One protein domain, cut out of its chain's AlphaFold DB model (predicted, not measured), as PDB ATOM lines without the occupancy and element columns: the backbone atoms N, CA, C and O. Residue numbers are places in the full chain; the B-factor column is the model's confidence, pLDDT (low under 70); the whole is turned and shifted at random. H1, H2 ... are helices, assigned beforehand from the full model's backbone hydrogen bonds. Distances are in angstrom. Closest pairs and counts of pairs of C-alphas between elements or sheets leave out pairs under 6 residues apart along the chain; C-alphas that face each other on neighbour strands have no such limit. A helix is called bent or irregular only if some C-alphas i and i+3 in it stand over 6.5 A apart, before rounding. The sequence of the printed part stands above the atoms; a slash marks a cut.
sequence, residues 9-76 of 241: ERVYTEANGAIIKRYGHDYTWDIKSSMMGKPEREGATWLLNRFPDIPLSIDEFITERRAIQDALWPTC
ATOM      1  N   GLU A   9      30.802   8.297 -10.411       91.94
ATOM      2  CA  GLU A   9      29.727   7.483 -11.003       91.94
ATOM      3  C   GLU A   9      28.484   8.310 -11.363       91.94
ATOM      4  O   GLU A   9      27.751   7.982 -12.309       91.94
ATOM      5  N   ARG A  10      28.268   9.430 -10.662       94.19
ATOM      6  CA  ARG A  10      27.249  10.422 -11.007       94.19
ATOM      7  C   ARG A  10      27.493  10.992 -12.401       94.19
ATOM      8  O   ARG A  10      26.580  10.999 -13.216       94.19
ATOM      9  N   VAL A  11      28.725  11.391 -12.711       96.19
ATOM     10  CA  VAL A  11      29.070  12.002 -14.002       96.19
ATOM     11  C   VAL A  11      28.926  11.008 -15.159       96.19
ATOM     12  O   VAL A  11      28.459  11.385 -16.234       96.19
ATOM     13  N   TYR A  12      29.258   9.726 -14.963       92.62
ATOM     14  CA  TYR A  12      28.971   8.692 -15.970       92.62
ATOM     15  C   TYR A  12      27.465   8.570 -16.238       92.62
ATOM     16  O   TYR A  12      27.045   8.516 -17.396       92.62
ATOM     17  N   THR A  13      26.660   8.584 -15.172       94.12
ATOM     18  CA  THR A  13      25.194   8.507 -15.247       94.12
ATOM     19  C   THR A  13      24.605   9.735 -15.947       94.12
ATOM     20  O   THR A  13      23.791   9.590 -16.855       94.12
ATOM     21  N   GLU A  14      25.046  10.937 -15.574       96.38
ATOM     22  CA  GLU A  14      24.589  12.202 -16.159       96.38
ATOM     23  C   GLU A  14      24.972  12.323 -17.634       96.38
ATOM     24  O   GLU A  14      24.135  12.710 -18.446       96.38
ATOM     25  N   ALA A  15      26.198  11.946 -18.012       97.00
ATOM     26  CA  ALA A  15      26.646  12.036 -19.397       97.00
ATOM     27  C   ALA A  15      25.885  11.073 -20.321       97.00
ATOM     28  O   ALA A  15      25.431  11.480 -21.392       97.00
ATOM     29  N   ASN A  16      25.696   9.816 -19.897       96.19
ATOM     30  CA  ASN A  16      24.866   8.867 -20.639       96.19
ATOM     31  C   ASN A  16      23.411   9.353 -20.695       96.19
ATOM     32  O   ASN A  16      22.838   9.462 -21.776       96.19
ATOM     33  N   GLY A  17      22.835   9.709 -19.544       96.81
ATOM     34  CA  GLY A  17      21.455  10.172 -19.439       96.81
ATOM     35  C   GLY A  17      21.161  11.405 -20.285       96.81
ATOM     36  O   GLY A  17      20.127  11.450 -20.944       96.81
ATOM     37  N   ALA A  18      22.078  12.371 -20.341       97.38
ATOM     38  CA  ALA A  18      21.927  13.569 -21.159       97.38
ATOM     39  C   ALA A  18      21.811  13.240 -22.654       97.38
ATOM     40  O   ALA A  18      20.966  13.819 -23.334       97.38
ATOM     41  N   ILE A  19      22.614  12.300 -23.164       97.50
ATOM     42  CA  ILE A  19      22.553  11.895 -24.575       97.50
ATOM     43  C   ILE A  19      21.272  11.114 -24.851       97.50
ATOM     44  O   ILE A  19      20.531  11.477 -25.763       97.50
ATOM     45  N   ILE A  20      20.998  10.084 -24.046       96.81
ATOM     46  CA  ILE A  20      19.842   9.190 -24.204       96.81
ATOM     47  C   ILE A  20      18.521   9.979 -24.143       96.81
ATOM     48  O   ILE A  20      17.647   9.798 -24.992       96.81
ATOM     49  N   LYS A  21      18.424  10.961 -23.240       97.12
ATOM     50  CA  LYS A  21      17.244  11.821 -23.080       97.12
ATOM     51  C   LYS A  21      16.928  12.689 -24.298       97.12
ATOM     52  O   LYS A  21      15.756  12.971 -24.542       97.12
ATOM     53  N   ARG A  22      17.925  13.098 -25.098       96.88
ATOM     54  CA  ARG A  22      17.676  13.869 -26.339       96.88
ATOM     55  C   ARG A  22      16.887  13.073 -27.378       96.88
ATOM     56  O   ARG A  22      16.242  13.681 -28.224       96.88
ATOM     57  N   TYR A  23      16.919  11.746 -27.286       97.00
ATOM     58  CA  TYR A  23      16.183  10.836 -28.161       97.00
ATOM     59  C   TYR A  23      14.901  10.293 -27.510       97.00
ATOM     60  O   TYR A  23      14.302   9.360 -28.021       97.00
ATOM     61  N   GLY A  24      14.450  10.889 -26.397       96.81
ATOM     62  CA  GLY A  24      13.177  10.540 -25.757       96.81
ATOM     63  C   GLY A  24      13.218   9.306 -24.852       96.81
ATOM     64  O   GLY A  24      12.160   8.829 -24.452       96.81
ATOM     65  N   HIS A  25      14.410   8.813 -24.508       97.06
ATOM     66  CA  HIS A  25      14.603   7.649 -23.638       97.06
ATOM     67  C   HIS A  25      15.092   8.042 -22.241       97.06
ATOM     68  O   HIS A  25      15.736   9.076 -22.061       97.06
ATOM     69  N   ASP A  26      14.861   7.169 -21.261       95.06
ATOM     70  CA  ASP A  26      15.373   7.322 -19.897       95.06
ATOM     71  C   ASP A  26      16.585   6.416 -19.642       95.06
ATOM     72  O   ASP A  26      16.609   5.245 -20.024       95.06
ATOM     73  N   TYR A  27      17.594   6.950 -18.948       95.12
ATOM     74  CA  TYR A  27      18.752   6.181 -18.492       95.12
ATOM     75  C   TYR A  27      18.516   5.673 -17.068       95.12
ATOM     76  O   TYR A  27      18.772   6.361 -16.078       95.12
ATOM     77  N   THR A  28      17.955   4.473 -16.977       93.06
ATOM     78  CA  THR A  28      17.495   3.852 -15.734       93.06
ATOM     79  C   THR A  28      18.607   3.105 -14.991       93.06
ATOM     80  O   THR A  28      19.712   2.887 -15.498       93.06
ATOM     81  N   TRP A  29      18.317   2.686 -13.754       89.81
ATOM     82  CA  TRP A  29      19.256   1.902 -12.947       89.81
ATOM     83  C   TRP A  29      19.585   0.535 -13.568       89.81
ATOM     84  O   TRP A  29      20.742   0.127 -13.535       89.81
ATOM     85  N   ASP A  30      18.616  -0.159 -14.173       90.00
ATOM     86  CA  ASP A  30      18.862  -1.446 -14.838       90.00
ATOM     87  C   ASP A  30      19.856  -1.301 -16.002       90.00
ATOM     88  O   ASP A  30      20.785  -2.102 -16.130       90.00
ATOM     89  N   ILE A  31      19.746  -0.212 -16.769       92.19
ATOM     90  CA  ILE A  31      20.693   0.132 -17.832       92.19
ATOM     91  C   ILE A  31      22.071   0.429 -17.238       92.19
ATOM     92  O   ILE A  31      23.060  -0.154 -17.682       92.19
ATOM     93  N   LYS A  32      22.145   1.287 -16.210       90.81
ATOM     94  CA  LYS A  32      23.408   1.609 -15.529       90.81
ATOM     95  C   LYS A  32      24.100   0.342 -15.020       90.81
ATOM     96  O   LYS A  32      25.253   0.107 -15.369       90.81
ATOM     97  N   SER A  33      23.393  -0.481 -14.248       87.31
ATOM     98  CA  SER A  33      23.938  -1.703 -13.640       87.31
ATOM     99  C   SER A  33      24.454  -2.705 -14.679       87.31
ATOM    100  O   SER A  33      25.501  -3.309 -14.472       87.31
ATOM    101  N   SER A  34      23.804  -2.803 -15.845       86.94
ATOM    102  CA  SER A  34      24.245  -3.667 -16.953       86.94
ATOM    103  C   SER A  34      25.518  -3.167 -17.654       86.94
ATOM    104  O   SER A  34      26.183  -3.932 -18.356       86.94
ATOM    105  N   MET A  35      25.859  -1.886 -17.489       86.12
ATOM    106  CA  MET A  35      27.046  -1.260 -18.077       86.12
ATOM    107  C   MET A  35      28.251  -1.206 -17.133       86.12
ATOM    108  O   MET A  35      29.371  -0.989 -17.601       86.12
ATOM    109  N   MET A  36      28.048  -1.372 -15.825       81.75
ATOM    110  CA  MET A  36      29.121  -1.260 -14.833       81.75
ATOM    111  C   MET A  36      30.234  -2.282 -15.104       81.75
ATOM    112  O   MET A  36      29.983  -3.441 -15.424       81.75
ATOM    113  N   GLY A  37      31.487  -1.828 -15.020       74.25
ATOM    114  CA  GLY A  37      32.676  -2.654 -15.259       74.25
ATOM    115  C   GLY A  37      33.015  -2.930 -16.731       74.25
ATOM    116  O   GLY A  37      34.084  -3.478 -16.999       74.25
ATOM    117  N   LYS A  38      32.168  -2.536 -17.694       83.69
ATOM    118  CA  LYS A  38      32.451  -2.728 -19.125       83.69
ATOM    119  C   LYS A  38      33.486  -1.726 -19.650       83.69
ATOM    120  O   LYS A  38      33.434  -0.547 -19.289       83.69
ATOM    121  N   PRO A  39      34.373  -2.137 -20.575       83.75
ATOM    122  CA  PRO A  39      35.184  -1.203 -21.349       83.75
ATOM    123  C   PRO A  39      34.317  -0.177 -22.089       83.75
ATOM    124  O   PRO A  39      33.227  -0.495 -22.557       83.75
ATOM    125  N   GLU A  40      34.828   1.045 -22.263       87.81
ATOM    126  CA  GLU A  40      34.086   2.186 -22.827       87.81
ATOM    127  C   GLU A  40      33.356   1.857 -24.142       87.81
ATOM    128  O   GLU A  40      32.166   2.138 -24.286       87.81
ATOM    129  N   ARG A  41      34.065   1.235 -25.095       91.88
ATOM    130  CA  ARG A  41      33.508   0.896 -26.410       91.88
ATOM    131  C   ARG A  41      32.468  -0.220 -26.329       91.88
ATOM    132  O   ARG A  41      31.465  -0.154 -27.034       91.88
ATOM    133  N   GLU A  42      32.675  -1.213 -25.465       92.38
ATOM    134  CA  GLU A  42      31.701  -2.290 -25.239       92.38
ATOM    135  C   GLU A  42      30.429  -1.740 -24.584       92.38
ATOM    136  O   GLU A  42      29.329  -2.023 -25.051       92.38
ATOM    137  N   GLY A  43      30.574  -0.890 -23.563       92.88
ATOM    138  CA  GLY A  43      29.454  -0.223 -22.902       92.88
ATOM    139  C   GLY A  43      28.657   0.663 -23.862       92.88
ATOM    140  O   GLY A  43      27.433   0.565 -23.902       92.88
ATOM    141  N   ALA A  44      29.333   1.477 -24.679       95.25
ATOM    142  CA  ALA A  44      28.677   2.301 -25.698       95.25
ATOM    143  C   ALA A  44      27.941   1.449 -26.746       95.25
ATOM    144  O   ALA A  44      26.805   1.753 -27.096       95.25
ATOM    145  N   THR A  45      28.557   0.351 -27.197       95.69
ATOM    146  CA  THR A  45      27.930  -0.590 -28.140       95.69
ATOM    147  C   THR A  45      26.678  -1.221 -27.540       95.69
ATOM    148  O   THR A  45      25.627  -1.235 -28.174       95.69
ATOM    149  N   TRP A  46      26.768  -1.715 -26.305       95.44
ATOM    150  CA  TRP A  46      25.634  -2.309 -25.603       95.44
ATOM    151  C   TRP A  46      24.488  -1.303 -25.428       95.44
ATOM    152  O   TRP A  46      23.336  -1.630 -25.707       95.44
ATOM    153  N   LEU A  47      24.812  -0.068 -25.033       95.50
ATOM    154  CA  LEU A  47      23.826   0.983 -24.810       95.50
ATOM    155  C   LEU A  47      23.114   1.393 -26.104       95.50
ATOM    156  O   LEU A  47      21.892   1.500 -26.111       95.50
ATOM    157  N   LEU A  48      23.841   1.577 -27.209       95.94
ATOM    158  CA  LEU A  48      23.225   1.912 -28.499       95.94
ATOM    159  C   LEU A  48      22.414   0.743 -29.075       95.94
ATOM    160  O   LEU A  48      21.343   0.960 -29.628       95.94
ATOM    161  N   ASN A  49      22.844  -0.505 -28.865       95.62
ATOM    162  CA  ASN A  49      22.046  -1.676 -29.246       95.62
ATOM    163  C   ASN A  49      20.711  -1.758 -28.482       95.62
ATOM    164  O   ASN A  49      19.744  -2.324 -28.991       95.62
ATOM    165  N   ARG A  50      20.645  -1.204 -27.264       95.56
ATOM    166  CA  ARG A  50      19.412  -1.126 -26.465       95.56
ATOM    167  C   ARG A  50      18.416  -0.092 -27.007       95.56
ATOM    168  O   ARG A  50      17.221  -0.244 -26.746       95.56
ATOM    169  N   PHE A  51      18.905   0.903 -27.749       95.56
ATOM    170  CA  PHE A  51      18.155   2.037 -28.294       95.56
ATOM    171  C   PHE A  51      18.450   2.216 -29.798       95.56
ATOM    172  O   PHE A  51      19.153   3.150 -30.190       95.56
ATOM    173  N   PRO A  52      17.947   1.307 -30.657       93.62
ATOM    174  CA  PRO A  52      18.305   1.255 -32.079       93.62
ATOM    175  C   PRO A  52      17.818   2.461 -32.901       93.62
ATOM    176  O   PRO A  52      18.217   2.621 -34.051       93.62
ATOM    177  N   ASP A  53      16.943   3.291 -32.339       95.69
ATOM    178  CA  ASP A  53      16.444   4.531 -32.931       95.69
ATOM    179  C   ASP A  53      17.376   5.736 -32.713       95.69
ATOM    180  O   ASP A  53      17.171   6.780 -33.333       95.69
ATOM    181  N   ILE A  54      18.425   5.599 -31.893       96.94
ATOM    182  CA  ILE A  54      19.467   6.618 -31.737       96.94
ATOM    183  C   ILE A  54      20.394   6.577 -32.966       96.94
ATOM    184  O   ILE A  54      21.143   5.613 -33.132       96.94
ATOM    185  N   PRO A  55      20.422   7.623 -33.818       96.75
ATOM    186  CA  PRO A  55      21.164   7.633 -35.077       96.75
ATOM    187  C   PRO A  55      22.632   8.048 -34.876       96.75
ATOM    188  O   PRO A  55      23.173   8.812 -35.673       96.75
ATOM    189  N   LEU A  56      23.260   7.598 -33.788       97.19
ATOM    190  CA  LEU A  56      24.672   7.845 -33.505       97.19
ATOM    191  C   LEU A  56      25.469   6.575 -33.776       97.19
ATOM    192  O   LEU A  56      25.105   5.484 -33.335       97.19
ATOM    193  N   SER A  57      26.610   6.722 -34.437       97.38
ATOM    194  CA  SER A  57      27.650   5.701 -34.383       97.38
ATOM    195  C   SER A  57      28.233   5.597 -32.968       97.38
ATOM    196  O   SER A  57      28.152   6.519 -32.151       97.38
ATOM    197  N   ILE A  58      28.888   4.469 -32.682       96.94
ATOM    198  CA  ILE A  58      29.585   4.251 -31.405       96.94
ATOM    199  C   ILE A  58      30.623   5.358 -31.150       96.94
ATOM    200  O   ILE A  58      30.760   5.830 -30.022       96.94
ATOM    201  N   ASP A  59      31.335   5.792 -32.191       97.50
ATOM    202  CA  ASP A  59      32.381   6.813 -32.086       97.50
ATOM    203  C   ASP A  59      31.814   8.221 -31.853       97.50
ATOM    204  O   ASP A  59      32.358   8.971 -31.035       97.50
ATOM    205  N   GLU A  60      30.689   8.567 -32.486       98.00
ATOM    206  CA  GLU A  60      29.969   9.819 -32.212       98.00
ATOM    207  C   GLU A  60      29.445   9.844 -30.775       98.00
ATOM    208  O   GLU A  60      29.718  10.794 -30.041       98.00
ATOM    209  N   PHE A  61      28.801   8.762 -30.322       97.56
ATOM    210  CA  PHE A  61      28.318   8.654 -28.945       97.56
ATOM    211  C   PHE A  61      29.452   8.807 -27.923       97.56
ATOM    212  O   PHE A  61      29.325   9.557 -26.954       97.56
ATOM    213  N   ILE A  62      30.583   8.122 -28.128       96.81
ATOM    214  CA  ILE A  62      31.748   8.232 -27.239       96.81
ATOM    215  C   ILE A  62      32.295   9.661 -27.229       96.81
ATOM    216  O   ILE A  62      32.623  10.171 -26.157       96.81
ATOM    217  N   THR A  63      32.384  10.304 -28.393       97.62
ATOM    218  CA  THR A  63      32.889  11.676 -28.524       97.62
ATOM    219  C   THR A  63      31.997  12.667 -27.783       97.62
ATOM    220  O   THR A  63      32.487  13.435 -26.952       97.62
ATOM    221  N   GLU A  64      30.686  12.612 -28.011       97.44
ATOM    222  CA  GLU A  64      29.724  13.478 -27.329       97.44
ATOM    223  C   GLU A  64      29.710  13.241 -25.817       97.44
ATOM    224  O   GLU A  64      29.741  14.190 -25.029       97.44
ATOM    225  N   ARG A  65      29.744  11.973 -25.394       96.75
ATOM    226  CA  ARG A  65      29.779  11.613 -23.974       96.75
ATOM    227  C   ARG A  65      31.026  12.165 -23.297       96.75
ATOM    228  O   ARG A  65      30.919  12.708 -22.202       96.75
ATOM    229  N   ARG A  66      32.195  12.060 -23.938       95.75
ATOM    230  CA  ARG A  66      33.457  12.603 -23.407       95.75
ATOM    231  C   ARG A  66      33.406  14.120 -23.249       95.75
ATOM    232  O   ARG A  66      33.876  14.613 -22.232       95.75
ATOM    233  N   ALA A  67      32.793  14.845 -24.184       97.25
ATOM    234  CA  ALA A  67      32.645  16.297 -24.066       97.25
ATOM    235  C   ALA A  67      31.818  16.699 -22.829       97.25
ATOM    236  O   ALA A  67      32.208  17.600 -22.088       97.25
ATOM    237  N   ILE A  68      30.712  15.992 -22.564       97.88
ATOM    238  CA  ILE A  68      29.889  16.220 -21.364       97.88
ATOM    239  C   ILE A  68      30.671  15.848 -20.100       97.88
ATOM    240  O   ILE A  68      30.708  16.606 -19.133       97.88
ATOM    241  N   GLN A  69      31.335  14.694 -20.119       97.56
ATOM    242  CA  GLN A  69      32.160  14.220 -19.014       97.56
ATOM    243  C   GLN A  69      33.276  15.201 -18.654       97.56
ATOM    244  O   GLN A  69      33.455  15.502 -17.480       97.56
ATOM    245  N   ASP A  70      33.984  15.743 -19.640       96.69
ATOM    246  CA  ASP A  70      35.065  16.706 -19.427       96.69
ATOM    247  C   ASP A  70      34.585  17.986 -18.739       96.69
ATOM    248  O   ASP A  70      35.299  18.531 -17.896       96.69
ATOM    249  N   ALA A  71      33.367  18.436 -19.050       97.56
ATOM    250  CA  ALA A  71      32.745  19.573 -18.378       97.56
ATOM    251  C   ALA A  71      32.327  19.250 -16.932       97.56
ATOM    252  O   ALA A  71      32.314  20.137 -16.080       97.56
ATOM    253  N   LEU A  72      31.993  17.990 -16.646       98.00
ATOM    254  CA  LEU A  72      31.461  17.557 -15.356       98.00
ATOM    255  C   LEU A  72      32.519  16.998 -14.397       98.00
ATOM    256  O   LEU A  72      32.310  17.083 -13.188       98.00
ATOM    257  N   TRP A  73      33.654  16.471 -14.874       97.81
ATOM    258  CA  TRP A  73      34.710  15.923 -14.009       97.81
ATOM    259  C   TRP A  73      35.182  16.882 -12.912       97.81
ATOM    260  O   TRP A  73      35.314  16.418 -11.779       97.81
ATOM    261  N   PRO A  74      35.373  18.194 -13.168       97.81
ATOM    262  CA  PRO A  74      35.741  19.134 -12.110       97.81
ATOM    263  C   PRO A  74      34.702  19.228 -10.986       97.81
ATOM    264  O   PRO A  74      35.036  19.611  -9.873       97.81
ATOM    265  N   THR A  75      33.443  18.863 -11.244       97.44
ATOM    266  CA  THR A  75      32.348  18.972 -10.266       97.44
ATOM    267  C   THR A  75      32.262  17.799  -9.290       97.44
ATOM    268  O   THR A  75      31.462  17.871  -8.353       97.44
ATOM    269  N   CYS A  76      33.053  16.735  -9.487       97.88
ATOM    270  CA  CYS A  76      33.094  15.595  -8.572       97.88
ATOM    271  C   CYS A  76      33.337  16.072  -7.134       97.88
ATOM    272  O   CYS A  76      34.128  16.984  -6.908       97.88
TER     273      CYS A  76
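This is residues 9 to 76 of the 241 residues of an uncharacterized protein of Tulasnella calospora MUT 4182 (UniProt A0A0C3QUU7). Two longer helices, H1 and H4, cross near their middles as one crossed pair, and the shorter H3 packs on residues 58 to 62 of H4, with H2 in turn packing on H3. The contacts run H1, H4, H3, H2 and come nearly round to H1 again, for H2 is close to it. The printed part has 68 residues with four named helices, in the order H1, H2, H3, H4, and no named strand: the class is all helix. It is compact, with a radius of gyration of the C-alphas of 11.1 A and spans of 32 by 23 by 22 A.

H1, residues 9 to 22, touches H4, residues 58 to 75, at a steep tilt of 49 degrees, opposite ways; their closest C-alphas, of Ala 15 and Arg 65, are 5.6 A apart. H1 is close to but not clearly touching H2, residues 29 to 35: the closest C-alphas, of Thr 13 and Lys 32, are 7.1 A apart, and the lines are about perpendicular at 75 degrees. H2 touches H3, residues 40 to 50, at a steep tilt of 48 degrees, opposite ways, closest at the C-alphas of Met 35 and Gly 43, 5.5 A. H3 touches H4 at a steep tilt of 65 degrees, opposite ways, closest at the C-alphas of Thr 45 and Ile 58, 6.1 A. H1 and H3 are apart, as are H2 and H4. Every O i to N i+4 pair is within hydrogen-bond range in H2 and H3, against 9 of 10 in H1 and 12 of 14 in H4.

H1 begins at C-alpha 9 (29.727, 7.483, -11.003) and is 20.5 A long. H2 is 9.8 A long and H3 15.5 A. H4 is 25.9 A long and ends at C-alpha 75 (32.348, 18.972, -10.266). H4 has a kink of 30 degrees near residue 69 and is only just irregular: C-alphas 71 and 74 are 7.0 A apart.

The two C-alphas farthest apart, of Pro 52 and Pro 74, are 32.0 A apart, while those of Glu 9 and Cys 76, the first and last printed, are 9.1 A apart. The printed part has no cut. The link from H2 to H3 is tight, and those from H1 to H2 and from H3 to H4 are short. Mean pLDDT of the printed part is 94.4, and no printed residue is under 70.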